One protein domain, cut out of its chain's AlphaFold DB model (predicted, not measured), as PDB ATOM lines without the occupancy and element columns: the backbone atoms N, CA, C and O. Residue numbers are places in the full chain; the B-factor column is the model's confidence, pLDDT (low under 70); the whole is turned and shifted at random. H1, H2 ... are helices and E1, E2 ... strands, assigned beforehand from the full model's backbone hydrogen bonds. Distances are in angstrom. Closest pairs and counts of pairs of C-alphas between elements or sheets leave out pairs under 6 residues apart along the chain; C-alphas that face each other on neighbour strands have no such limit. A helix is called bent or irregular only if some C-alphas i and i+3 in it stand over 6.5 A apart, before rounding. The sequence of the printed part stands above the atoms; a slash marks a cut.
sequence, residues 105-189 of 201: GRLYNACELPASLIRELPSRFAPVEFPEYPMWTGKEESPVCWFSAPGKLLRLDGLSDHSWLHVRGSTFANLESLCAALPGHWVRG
ATOM      1  N   GLY A 105     135.392 115.399  99.962       66.06
ATOM      2  CA  GLY A 105     136.842 115.166 100.060       66.06
ATOM      3  C   GLY A 105     137.661 115.579  98.829       66.06
ATOM      4  O   GLY A 105     138.852 115.835  98.945       66.06
ATOM      5  N   ARG A 106     137.024 115.756  97.662       81.75
ATOM      6  CA  ARG A 106     137.675 116.186  96.407       81.75
ATOM      7  C   ARG A 106     138.288 117.585  96.459       81.75
ATOM      8  O   ARG A 106     139.101 117.925  95.603       81.75
ATOM      9  N   LEU A 107     137.852 118.412  97.404       91.88
ATOM     10  CA  LEU A 107     138.325 119.785  97.563       91.88
ATOM     11  C   LEU A 107     139.234 119.965  98.778       91.88
ATOM     12  O   LEU A 107     139.606 121.098  99.073       91.88
ATOM     13  N   TYR A 108     139.611 118.868  99.433       93.81
ATOM     14  CA  TYR A 108     140.378 118.854 100.666       93.81
ATOM     15  C   TYR A 108     141.687 118.076 100.499       93.81
ATOM     16  O   TYR A 108     141.697 116.963  99.977       93.81
ATOM     17  N   ASN A 109     142.777 118.640 101.017       94.25
ATOM     18  CA  ASN A 109     144.038 117.937 101.230       94.25
ATOM     19  C   ASN A 109     144.558 118.262 102.635       94.25
ATOM     20  O   ASN A 109     144.171 119.261 103.242       94.25
ATOM     21  N   ALA A 110     145.493 117.458 103.124       94.75
ATOM     22  CA  ALA A 110     146.247 117.786 104.324       94.75
ATOM     23  C   ALA A 110     147.718 117.423 104.151       94.75
ATOM     24  O   ALA A 110     148.059 116.546 103.358       94.75
ATOM     25  N   CYS A 111     148.603 118.104 104.861       94.06
ATOM     26  CA  CYS A 111     150.001 117.710 104.938       94.06
ATOM     27  C   CYS A 111     150.597 118.110 106.276       94.06
ATOM     28  O   CYS A 111     150.175 119.082 106.898       94.06
ATOM     29  N   GLU A 112     151.619 117.378 106.676       94.06
ATOM     30  CA  GLU A 112     152.508 117.802 107.738       94.06
ATOM     31  C   GLU A 112     153.451 118.891 107.206       94.06
ATOM     32  O   GLU A 112     154.023 118.747 106.116       94.06
ATOM     33  N   LEU A 113     153.616 119.978 107.961       90.88
ATOM     34  CA  LEU A 113     154.549 121.047 107.618       90.88
ATOM     35  C   LEU A 113     155.733 121.108 108.593       90.88
ATOM     36  O   LEU A 113     155.546 121.027 109.806       90.88
ATOM     37  N   PRO A 114     156.961 121.340 108.093       90.06
ATOM     38  CA  PRO A 114     158.078 121.720 108.945       90.06
ATOM     39  C   PRO A 114     157.865 123.133 109.507       90.06
ATOM     40  O   PRO A 114     157.289 124.005 108.844       90.06
ATOM     41  N   ALA A 115     158.434 123.416 110.678       90.00
ATOM     42  CA  ALA A 115     158.293 124.700 111.362       90.00
ATOM     43  C   ALA A 115     158.799 125.890 110.530       90.00
ATOM     44  O   ALA A 115     158.359 127.024 110.727       90.00
ATOM     45  N   SER A 116     159.722 125.664 109.588       90.75
ATOM     46  CA  SER A 116     160.154 126.692 108.633       90.75
ATOM     47  C   SER A 116     159.011 127.171 107.737       90.75
ATOM     48  O   SER A 116     158.824 128.378 107.620       90.75
ATOM     49  N   LEU A 117     158.217 126.258 107.170       90.81
ATOM     50  CA  LEU A 117     157.074 126.612 106.325       90.81
ATOM     51  C   LEU A 117     155.909 127.171 107.142       90.81
ATOM     52  O   LEU A 117     155.247 128.096 106.680       90.81
ATOM     53  N   ILE A 118     155.707 126.687 108.372       93.69
ATOM     54  CA  ILE A 118     154.704 127.246 109.294       93.69
ATOM     55  C   ILE A 118     154.955 128.739 109.529       93.69
ATOM     56  O   ILE A 118     154.042 129.551 109.397       93.69
ATOM     57  N   ARG A 119     156.210 129.129 109.794       92.88
ATOM     58  CA  ARG A 119     156.588 130.541 109.985       92.88
ATOM     59  C   ARG A 119     156.354 131.409 108.747       92.88
ATOM     60  O   ARG A 119     156.209 132.621 108.877       92.88
ATOM     61  N   GLU A 120     156.315 130.813 107.560       92.62
ATOM     62  CA  GLU A 120     156.063 131.522 106.306       92.62
ATOM     63  C   GLU A 120     154.570 131.643 105.965       92.62
ATOM     64  O   GLU A 120     154.222 132.474 105.122       92.62
ATOM     65  N   LEU A 121     153.675 130.877 106.606       93.88
ATOM     66  CA  LEU A 121     152.238 130.886 106.297       93.88
ATOM     67  C   LEU A 121     151.616 132.293 106.304       93.88
ATOM     68  O   LEU A 121     150.972 132.625 105.305       93.88
ATOM     69  N   PRO A 122     151.858 133.164 107.310       94.50
ATOM     70  CA  PRO A 122     151.275 134.509 107.330       94.50
ATOM     71  C   PRO A 122     151.729 135.411 106.173       94.50
ATOM     72  O   PRO A 122     151.070 136.398 105.862       94.50
ATOM     73  N   SER A 123     152.858 135.097 105.524       93.50
ATOM     74  CA  SER A 123     153.335 135.842 104.348       93.50
ATOM     75  C   SER A 123     152.648 135.416 103.045       93.50
ATOM     76  O   SER A 123     152.700 136.144 102.054       93.50
ATOM     77  N   ARG A 124     152.006 134.239 103.040       92.75
ATOM     78  CA  ARG A 124     151.376 133.618 101.863       92.75
ATOM     79  C   ARG A 124     149.850 133.638 101.939       92.75
ATOM     80  O   ARG A 124     149.191 133.753 100.908       92.75
ATOM     81  N   PHE A 125     149.300 133.535 103.146       96.56
ATOM     82  CA  PHE A 125     147.867 133.479 103.415       96.56
ATOM     83  C   PHE A 125     147.512 134.445 104.542       96.56
ATOM     84  O   PHE A 125     148.255 134.580 105.513       96.56
ATOM     85  N   ALA A 126     146.367 135.110 104.416       97.25
ATOM     86  CA  ALA A 126     145.906 136.049 105.424       97.25
ATOM     87  C   ALA A 126     145.418 135.274 106.658       97.25
ATOM     88  O   ALA A 126     144.566 134.393 106.499       97.25
ATOM     89  N   PRO A 127     145.905 135.583 107.872       97.00
ATOM     90  CA  PRO A 127     145.293 135.078 109.094       97.00
ATOM     91  C   PRO A 127     143.814 135.472 109.126       97.00
ATOM     92  O   PRO A 127     143.461 136.605 108.792       97.00
ATOM     93  N   VAL A 128     142.943 134.540 109.498       96.81
ATOM     94  CA  VAL A 128     141.541 134.865 109.770       96.81
ATOM     95  C   VAL A 128     141.494 135.573 111.123       96.81
ATOM     96  O   VAL A 128     142.156 135.137 112.060       96.81
ATOM     97  N   GLU A 129     140.709 136.647 111.244       95.44
ATOM     98  CA  GLU A 129     140.456 137.336 112.521       95.44
ATOM     99  C   GLU A 129     139.562 136.480 113.441       95.44
ATOM    100  O   GLU A 129     138.431 136.834 113.776       95.44
ATOM    101  N   PHE A 130     140.064 135.307 113.818       96.88
ATOM    102  CA  PHE A 130     139.426 134.342 114.698       96.88
ATOM    103  C   PHE A 130     140.411 133.956 115.813       96.88
ATOM    104  O   PHE A 130     141.602 133.816 115.527       96.88
ATOM    105  N   PRO A 131     139.965 133.811 117.075       97.00
ATOM    106  CA  PRO A 131     140.862 133.456 118.170       97.00
ATOM    107  C   PRO A 131     141.542 132.107 117.954       97.00
ATOM    108  O   PRO A 131     140.931 131.172 117.440       97.00
ATOM    109  N   GLU A 132     142.780 131.997 118.421       97.00
ATOM    110  CA  GLU A 132     143.446 130.710 118.612       97.00
ATOM    111  C   GLU A 132     142.759 129.930 119.743       97.00
ATOM    112  O   GLU A 132     142.305 130.516 120.731       97.00
ATOM    113  N   TYR A 133     142.689 128.608 119.612       97.00
ATOM    114  CA  TYR A 133     142.059 127.724 120.598       97.00
ATOM    115  C   TYR A 133     142.824 126.400 120.728       97.00
ATOM    116  O   TYR A 133     143.577 126.039 119.819       97.00
ATOM    117  N   PRO A 134     142.693 125.669 121.851       96.12
ATOM    118  CA  PRO A 134     143.381 124.394 122.008       96.12
ATOM    119  C   PRO A 134     142.769 123.307 121.122       96.12
ATOM    120  O   PRO A 134     141.555 123.261 120.907       96.12
ATOM    121  N   MET A 135     143.615 122.384 120.682       94.12
ATOM    122  CA  MET A 135     143.199 121.145 120.046       94.12
ATOM    123  C   MET A 135     142.874 120.087 121.108       94.12
ATOM    124  O   MET A 135     143.603 119.919 122.089       94.12
ATOM    125  N   TRP A 136     141.777 119.353 120.917       92.62
ATOM    126  CA  TRP A 136     141.294 118.360 121.886       92.62
ATOM    127  C   TRP A 136     142.219 117.137 122.016       92.62
ATOM    128  O   TRP A 136     142.254 116.482 123.061       92.62
ATOM    129  N   THR A 137     143.015 116.843 120.987       91.25
ATOM    130  CA  THR A 137     144.000 115.749 120.969       91.25
ATOM    131  C   THR A 137     145.199 116.011 121.883       91.25
ATOM    132  O   THR A 137     145.841 115.053 122.323       91.25
ATOM    133  N   GLY A 138     145.481 117.275 122.217       88.38
ATOM    134  CA  GLY A 138     146.506 117.659 123.183       88.38
ATOM    135  C   GLY A 138     147.260 118.944 122.837       88.38
ATOM    136  O   GLY A 138     147.043 119.599 121.816       88.38
ATOM    137  N   LYS A 139     148.196 119.306 123.720       88.06
ATOM    138  CA  LYS A 139     148.982 120.549 123.622       88.06
ATOM    139  C   LYS A 139     149.959 120.580 122.449       88.06
ATOM    140  O   LYS A 139     150.310 121.665 122.008       88.06
ATOM    141  N   GLU A 140     150.403 119.420 121.974       87.75
ATOM    142  CA  GLU A 140     151.346 119.310 120.850       87.75
ATOM    143  C   GLU A 140     150.708 119.769 119.528       87.75
ATOM    144  O   GLU A 140     151.365 120.409 118.714       87.75
ATOM    145  N   GLU A 141     149.404 119.536 119.367       89.94
ATOM    146  CA  GLU A 141     148.603 119.977 118.215       89.94
ATOM    147  C   GLU A 141     147.918 121.334 118.467       89.94
ATOM    148  O   GLU A 141     147.051 121.764 117.711       89.94
ATOM    149  N   SER A 142     148.287 122.023 119.553       93.00
ATOM    150  CA  SER A 142     147.757 123.338 119.917       93.00
ATOM    151  C   SER A 142     148.789 124.450 119.669       93.00
ATOM    152  O   SER A 142     149.990 124.219 119.820       93.00
ATOM    153  N   PRO A 143     148.353 125.691 119.390       96.06
ATOM    154  CA  PRO A 143     146.974 126.097 119.116       96.06
ATOM    155  C   PRO A 143     146.505 125.692 117.712       96.06
ATOM    156  O   PRO A 143     147.314 125.432 116.825       96.06
ATOM    157  N   VAL A 144     145.188 125.708 117.515       97.38
ATOM    158  CA  VAL A 144     144.575 125.695 116.186       97.38
ATOM    159  C   VAL A 144     144.480 127.127 115.661       97.38
ATOM    160  O   VAL A 144     143.944 128.009 116.339       97.38
ATOM    161  N   CYS A 145     144.967 127.345 114.438       97.19
ATOM    162  CA  CYS A 145     144.993 128.650 113.775       97.19
ATOM    163  C   CYS A 145     144.348 128.590 112.384       97.19
ATOM    164  O   CYS A 145     144.526 127.621 111.646       97.19
ATOM    165  N   TRP A 146     143.658 129.663 111.986       98.31
ATOM    166  CA  TRP A 146     142.961 129.747 110.699       98.31
ATOM    167  C   TRP A 146     143.607 130.751 109.747       98.31
ATOM    168  O   TRP A 146     143.929 131.878 110.125       98.31
ATOM    169  N   PHE A 147     143.722 130.366 108.475       97.94
ATOM    170  CA  PHE A 147     144.176 131.237 107.391       97.94
ATOM    171  C   PHE A 147     143.235 131.155 106.192       97.94
ATOM    172  O   PHE A 147     142.515 130.176 105.987       97.94
ATOM    173  N   SER A 148     143.255 132.193 105.366       97.12
ATOM    174  CA  SER A 148     142.442 132.264 104.161       97.12
ATOM    175  C   SER A 148     143.136 133.010 103.027       97.12
ATOM    176  O   SER A 148     144.080 133.783 103.203       97.12
ATOM    177  N   ALA A 149     142.642 132.758 101.826       96.50
ATOM    178  CA  ALA A 149     142.883 133.548 100.629       96.50
ATOM    179  C   ALA A 149     141.635 133.431  99.733       96.50
ATOM    180  O   ALA A 149     140.764 132.603 100.015       96.50
ATOM    181  N   PRO A 150     141.493 134.218  98.650       95.62
ATOM    182  CA  PRO A 150     140.338 134.098  97.764       95.62
ATOM    183  C   PRO A 150     140.096 132.647  97.312       95.62
ATOM    184  O   PRO A 150     140.935 132.034  96.647       95.62
ATOM    185  N   GLY A 151     138.948 132.093  97.719       95.50
ATOM    186  CA  GLY A 151     138.548 130.714  97.431       95.50
ATOM    187  C   GLY A 151     139.355 129.625  98.148       95.50
ATOM    188  O   GLY A 151     139.354 128.491  97.678       95.50
ATOM    189  N   LYS A 152     140.067 129.944  99.234       96.56
ATOM    190  CA  LYS A 152     140.941 129.026  99.977       96.56
ATOM    191  C   LYS A 152     140.729 129.180 101.481       96.56
ATOM    192  O   LYS A 152     140.743 130.303 101.988       96.56
ATOM    193  N   LEU A 153     140.595 128.059 102.181       97.31
ATOM    194  CA  LEU A 153     140.513 127.984 103.638       97.31
ATOM    195  C   LEU A 153     141.580 127.016 104.149       97.31
ATOM    196  O   LEU A 153     141.785 125.959 103.552       97.31
ATOM    197  N   LEU A 154     142.267 127.393 105.223       97.56
ATOM    198  CA  LEU A 154     143.326 126.602 105.828       97.56
ATOM    199  C   LEU A 154     143.173 126.596 107.346       97.56
ATOM    200  O   LEU A 154     142.862 127.631 107.938       97.56
ATOM    201  N   ARG A 155     143.473 125.453 107.954       97.75
ATOM    202  CA  ARG A 155     143.574 125.265 109.400       97.75
ATOM    203  C   ARG A 155     144.908 124.607 109.712       97.75
ATOM    204  O   ARG A 155     145.261 123.615 109.078       97.75
ATOM    205  N   LEU A 156     145.649 125.190 110.641       97.38
ATOM    206  CA  LEU A 156     146.910 124.663 111.137       97.38
ATOM    207  C   LEU A 156     146.713 124.169 112.571       97.38
ATOM    208  O   LEU A 156     146.263 124.947 113.410       97.38
ATOM    209  N   ASP A 157     147.100 122.924 112.826       96.06
ATOM    210  CA  ASP A 157     146.990 122.260 114.124       96.06
ATOM    211  C   ASP A 157     148.386 122.179 114.764       96.06
ATOM    212  O   ASP A 157     149.191 121.291 114.464       96.06
ATOM    213  N   GLY A 158     148.695 123.162 115.614       94.00
ATOM    214  CA  GLY A 158     149.979 123.312 116.297       94.00
ATOM    215  C   GLY A 158     150.992 124.187 115.549       94.00
ATOM    216  O   GLY A 158     150.755 124.670 114.444       94.00
ATOM    217  N   LEU A 159     152.153 124.414 116.174       91.69
ATOM    218  CA  LEU A 159     153.218 125.279 115.637       91.69
ATOM    219  C   LEU A 159     154.609 124.614 115.598       91.69
ATOM    220  O   LEU A 159     155.615 125.300 115.388       91.69
ATOM    221  N   SER A 160     154.694 123.305 115.836       88.00
ATOM    222  CA  SER A 160     155.954 122.558 115.885       88.00
ATOM    223  C   SER A 160     156.313 121.926 114.539       88.00
ATOM    224  O   SER A 160     155.507 121.858 113.612       88.00
ATOM    225  N   ASP A 161     157.545 121.418 114.440       79.44
ATOM    226  CA  ASP A 161     157.843 120.380 113.456       79.44
ATOM    227  C   ASP A 161     156.859 119.226 113.737       79.44
ATOM    228  O   ASP A 161     156.708 118.844 114.896       79.44
ATOM    229  N   HIS A 162     156.137 118.755 112.717       80.44
ATOM    230  CA  HIS A 162     155.022 117.790 112.788       80.44
ATOM    231  C   HIS A 162     153.592 118.347 112.898       80.44
ATOM    232  O   HIS A 162     152.642 117.564 112.950       80.44
ATOM    233  N   SER A 163     153.396 119.666 112.864       92.62
ATOM    234  CA  SER A 163     152.040 120.231 112.827       92.62
ATOM    235  C   SER A 163     151.353 120.010 111.480       92.62
ATOM    236  O   SER A 163     151.962 120.114 110.408       92.62
ATOM    237  N   TRP A 164     150.055 119.717 111.543       95.12
ATOM    238  CA  TRP A 164     149.247 119.406 110.371       95.12
ATOM    239  C   TRP A 164     148.570 120.650 109.817       95.12
ATOM    240  O   TRP A 164     147.922 121.409 110.532       95.12
ATOM    241  N   LEU A 165     148.703 120.842 108.509       96.31
ATOM    242  CA  LEU A 165     147.968 121.839 107.755       96.31
ATOM    243  C   LEU A 165     146.864 121.150 106.951       96.31
ATOM    244  O   LEU A 165     147.128 120.381 106.026       96.31
ATOM    245  N   HIS A 166     145.628 121.504 107.268       96.31
ATOM    246  CA  HIS A 166     144.411 121.092 106.586       96.31
ATOM    247  C   HIS A 166     143.968 122.202 105.639       96.31
ATOM    248  O   HIS A 166     143.909 123.369 106.032       96.31
ATOM    249  N   VAL A 167     143.658 121.870 104.386       96.06
ATOM    250  CA  VAL A 167     143.381 122.881 103.360       96.06
ATOM    251  C   VAL A 167     142.177 122.513 102.516       96.06
ATOM    252  O   VAL A 167     141.980 121.352 102.162       96.06
ATOM    253  N   ARG A 168     141.399 123.528 102.137       95.44
ATOM    254  CA  ARG A 168     140.284 123.391 101.204       95.44
ATOM    255  C   ARG A 168     140.264 124.509 100.175       95.44
ATOM    256  O   ARG A 168     140.401 125.687 100.508       95.44
ATOM    257  N   GLY A 169     140.040 124.136  98.919       95.31
ATOM    258  CA  GLY A 169     139.704 125.071  97.846       95.31
ATOM    259  C   GLY A 169     138.192 125.161  97.642       95.31
ATOM    260  O   GLY A 169     137.486 124.172  97.777       95.31
ATOM    261  N   SER A 170     137.669 126.320  97.244       94.00
ATOM    262  CA  SER A 170     136.278 126.431  96.767       94.00
ATOM    263  C   SER A 170     136.075 125.809  95.380       94.00
ATOM    264  O   SER A 170     134.948 125.607  94.938       94.00
ATOM    265  N   THR A 171     137.177 125.521  94.683       93.69
ATOM    266  CA  THR A 171     137.253 124.793  93.415       93.69
ATOM    267  C   THR A 171     138.515 123.935  93.415       93.69
ATOM    268  O   THR A 171     139.440 124.179  94.196       93.69
ATOM    269  N   PHE A 172     138.598 122.969  92.500       93.25
ATOM    270  CA  PHE A 172     139.797 122.146  92.339       93.25
ATOM    271  C   PHE A 172     141.034 122.990  91.988       93.25
ATOM    272  O   PHE A 172     142.072 122.851  92.622       93.25
ATOM    273  N   ALA A 173     140.897 123.971  91.089       94.69
ATOM    274  CA  ALA A 173     141.983 124.897  90.749       94.69
ATOM    275  C   ALA A 173     142.452 125.733  91.959       94.69
ATOM    276  O   ALA A 173     143.640 126.044  92.103       94.69
ATOM    277  N   ASN A 174     141.535 126.092  92.865       95.56
ATOM    278  CA  ASN A 174     141.903 126.754  94.113       95.56
ATOM    279  C   ASN A 174     142.694 125.829  95.039       95.56
ATOM    280  O   ASN A 174     143.671 126.289  95.623       95.56
ATOM    281  N   LEU A 175     142.320 124.553  95.139       94.62
ATOM    282  CA  LEU A 175     143.074 123.566  95.912       94.62
ATOM    283  C   LEU A 175     144.462 123.314  95.304       94.62
ATOM    284  O   LEU A 175     145.461 123.399  96.009       94.62
ATOM    285  N   GLU A 176     144.550 123.078  93.995       94.00
ATOM    286  CA  GLU A 176     145.824 122.824  93.313       94.00
ATOM    287  C   GLU A 176     146.788 124.003  93.431       94.00
ATOM    288  O   GLU A 176     147.956 123.816  93.764       94.00
ATOM    289  N   SER A 177     146.303 125.231  93.212       94.94
ATOM    290  CA  SER A 177     147.138 126.429  93.367       94.94
ATOM    291  C   SER A 177     147.610 126.633  94.807       94.94
ATOM    292  O   SER A 177     148.721 127.118  95.013       94.94
ATOM    293  N   LEU A 178     146.806 126.244  95.802       93.75
ATOM    294  CA  LEU A 178     147.214 126.252  97.205       93.75
ATOM    295  C   LEU A 178     148.340 125.240  97.436       93.75
ATOM    296  O   LEU A 178     149.397 125.609  97.944       93.75
ATOM    297  N   CYS A 179     148.143 123.990  97.018       93.44
ATOM    298  CA  CYS A 179     149.130 122.931  97.193       93.44
ATOM    299  C   CYS A 179     150.436 123.210  96.437       93.44
ATOM    300  O   CYS A 179     151.507 122.890  96.938       93.44
ATOM    301  N   ALA A 180     150.377 123.851  95.268       92.44
ATOM    302  CA  ALA A 180     151.564 124.276  94.528       92.44
ATOM    303  C   ALA A 180     152.331 125.408  95.235       92.44
ATOM    304  O   ALA A 180     153.552 125.506  95.110       92.44
ATOM    305  N   ALA A 181     151.630 126.260  95.990       91.38
ATOM    306  CA  ALA A 181     152.234 127.356  96.738       91.38
ATOM    307  C   ALA A 181     152.926 126.900  98.032       91.38
ATOM    308  O   ALA A 181     153.630 127.703  98.638       91.38
ATOM    309  N   LEU A 182     152.745 125.655  98.473       89.44
ATOM    310  CA  LEU A 182     153.321 125.123  99.707       89.44
ATOM    311  C   LEU A 182     153.986 123.766  99.417       89.44
ATOM    312  O   LEU A 182     153.281 122.783  99.181       89.44
ATOM    313  N   PRO A 183     155.331 123.686  99.424       82.00
ATOM    314  CA  PRO A 183     156.045 122.447  99.132       82.00
ATOM    315  C   PRO A 183     155.937 121.478 100.321       82.00
ATOM    316  O   PRO A 183     156.820 121.427 101.171       82.00
ATOM    317  N   GLY A 184     154.833 120.734 100.385       83.12
ATOM    318  CA  GLY A 184     154.543 119.718 101.398       83.12
ATOM    319  C   GLY A 184     154.179 118.366 100.782       83.12
ATOM    320  O   GLY A 184     153.818 118.266  99.605       83.12
ATOM    321  N   HIS A 185     154.268 117.305 101.585       87.81
ATOM    322  CA  HIS A 185     153.820 115.967 101.196       87.81
ATOM    323  C   HIS A 185     152.308 115.844 101.411       87.81
ATOM    324  O   HIS A 185     151.842 115.471 102.483       87.81
ATOM    325  N   TRP A 186     151.538 116.204 100.385       91.19
ATOM    326  CA  TRP A 186     150.077 116.236 100.442       91.19
ATOM    327  C   TRP A 186     149.445 114.843 100.474       91.19
ATOM    328  O   TRP A 186     149.541 114.078  99.512       91.19
ATOM    329  N   VAL A 187     148.711 114.566 101.549       87.12
ATOM    330  CA  VAL A 187     147.714 113.501 101.630       87.12
ATOM    331  C   VAL A 187     146.438 114.013 100.971       87.12
ATOM    332  O   VAL A 187     145.868 115.028 101.381       87.12
ATOM    333  N   ARG A 188     146.006 113.324  99.913       79.38
ATOM    334  CA  ARG A 188     144.809 113.698  99.156       79.38
ATOM    335  C   ARG A 188     143.560 113.127  99.811       79.38
ATOM    336  O   ARG A 188     143.562 111.960 100.203       79.38
ATOM    337  N   GLY A 189     142.498 113.926  99.898       59.09
ATOM    338  CA  GLY A 189     141.168 113.458 100.286       59.09
ATOM    339  C   GLY A 189     140.613 112.485  99.242       59.09
ATOM    340  O   GLY A 189     139.906 112.896  98.332       59.09
TER     341      GLY A 189
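Overview. This is residues 105 to 189 of the 201 residues of an uncharacterized protein of Streptomyces sp. DI166 (UniProt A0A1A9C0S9). A twisted sheet of four strands has two helices, H1 and H2, over one face, while the opposite face bears no named helix. Beyond the edge strand E2 a long loop, residues 125 to 143, joins H1 to the sheet. The 85 printed residues hold E1, H1, E2, E3, E4 and H2 in that order; the sheet runs E1, E4, E3, E2, antiparallel throughout, and the class is mixed, helices and strands. The whole is compact, with a radius of gyration of the C-alphas of 12.0 A and spans of 34 by 26 by 24 A.

Along the chain. E1, residues 108 to 113, starts at C-alpha 108 (140.378, 118.854, 100.666) and measures 15.9 A. E4, residues 163 to 169, measures 20.0 A; E3, residues 152 to 157, 16.8 A; E2, residues 144 to 149, 17.5 A. H1, residues 115 to 124, measures 14.8 A and is irregular, with C-alphas 119 and 122 7.1 A apart. H2, residues 172 to 181, measures 14.2 A and ends at C-alpha 181 (152.234, 127.356, 96.738).

Arrangement. E2, E3 and E4 form a meander, each strand the antiparallel neighbour of the one before, in two hairpins. N 147 and O 154 are 2.9 A apart between E2 and E3, N 166 and O 155 2.8 A between E4 and E3, and N 111 and O 165 3.0 A between E1 and E4. H2 lies over E4, along the strands at 22 degrees on the local plane, at a height over the sheet of 7.9 A; their closest C-alphas, Gly 169 and Leu 175, are 4.2 A apart. H1, on the same face, has a height over the sheet of 8.6 A and lies over none of the strands, but only just, with 2 C-alphas falling on E1 and 2 on E4. Every O i to N i+4 pair is within hydrogen-bond range in H2, and 3 of 6 are in H1.

Size, cuts and confidence. The C-alphas farthest apart, Lys 139 and Ala 173, are 33.9 A apart. The printed part has no cut, and the link from H1 to E2 is long. Residues 105 and 189 have pLDDT under 70.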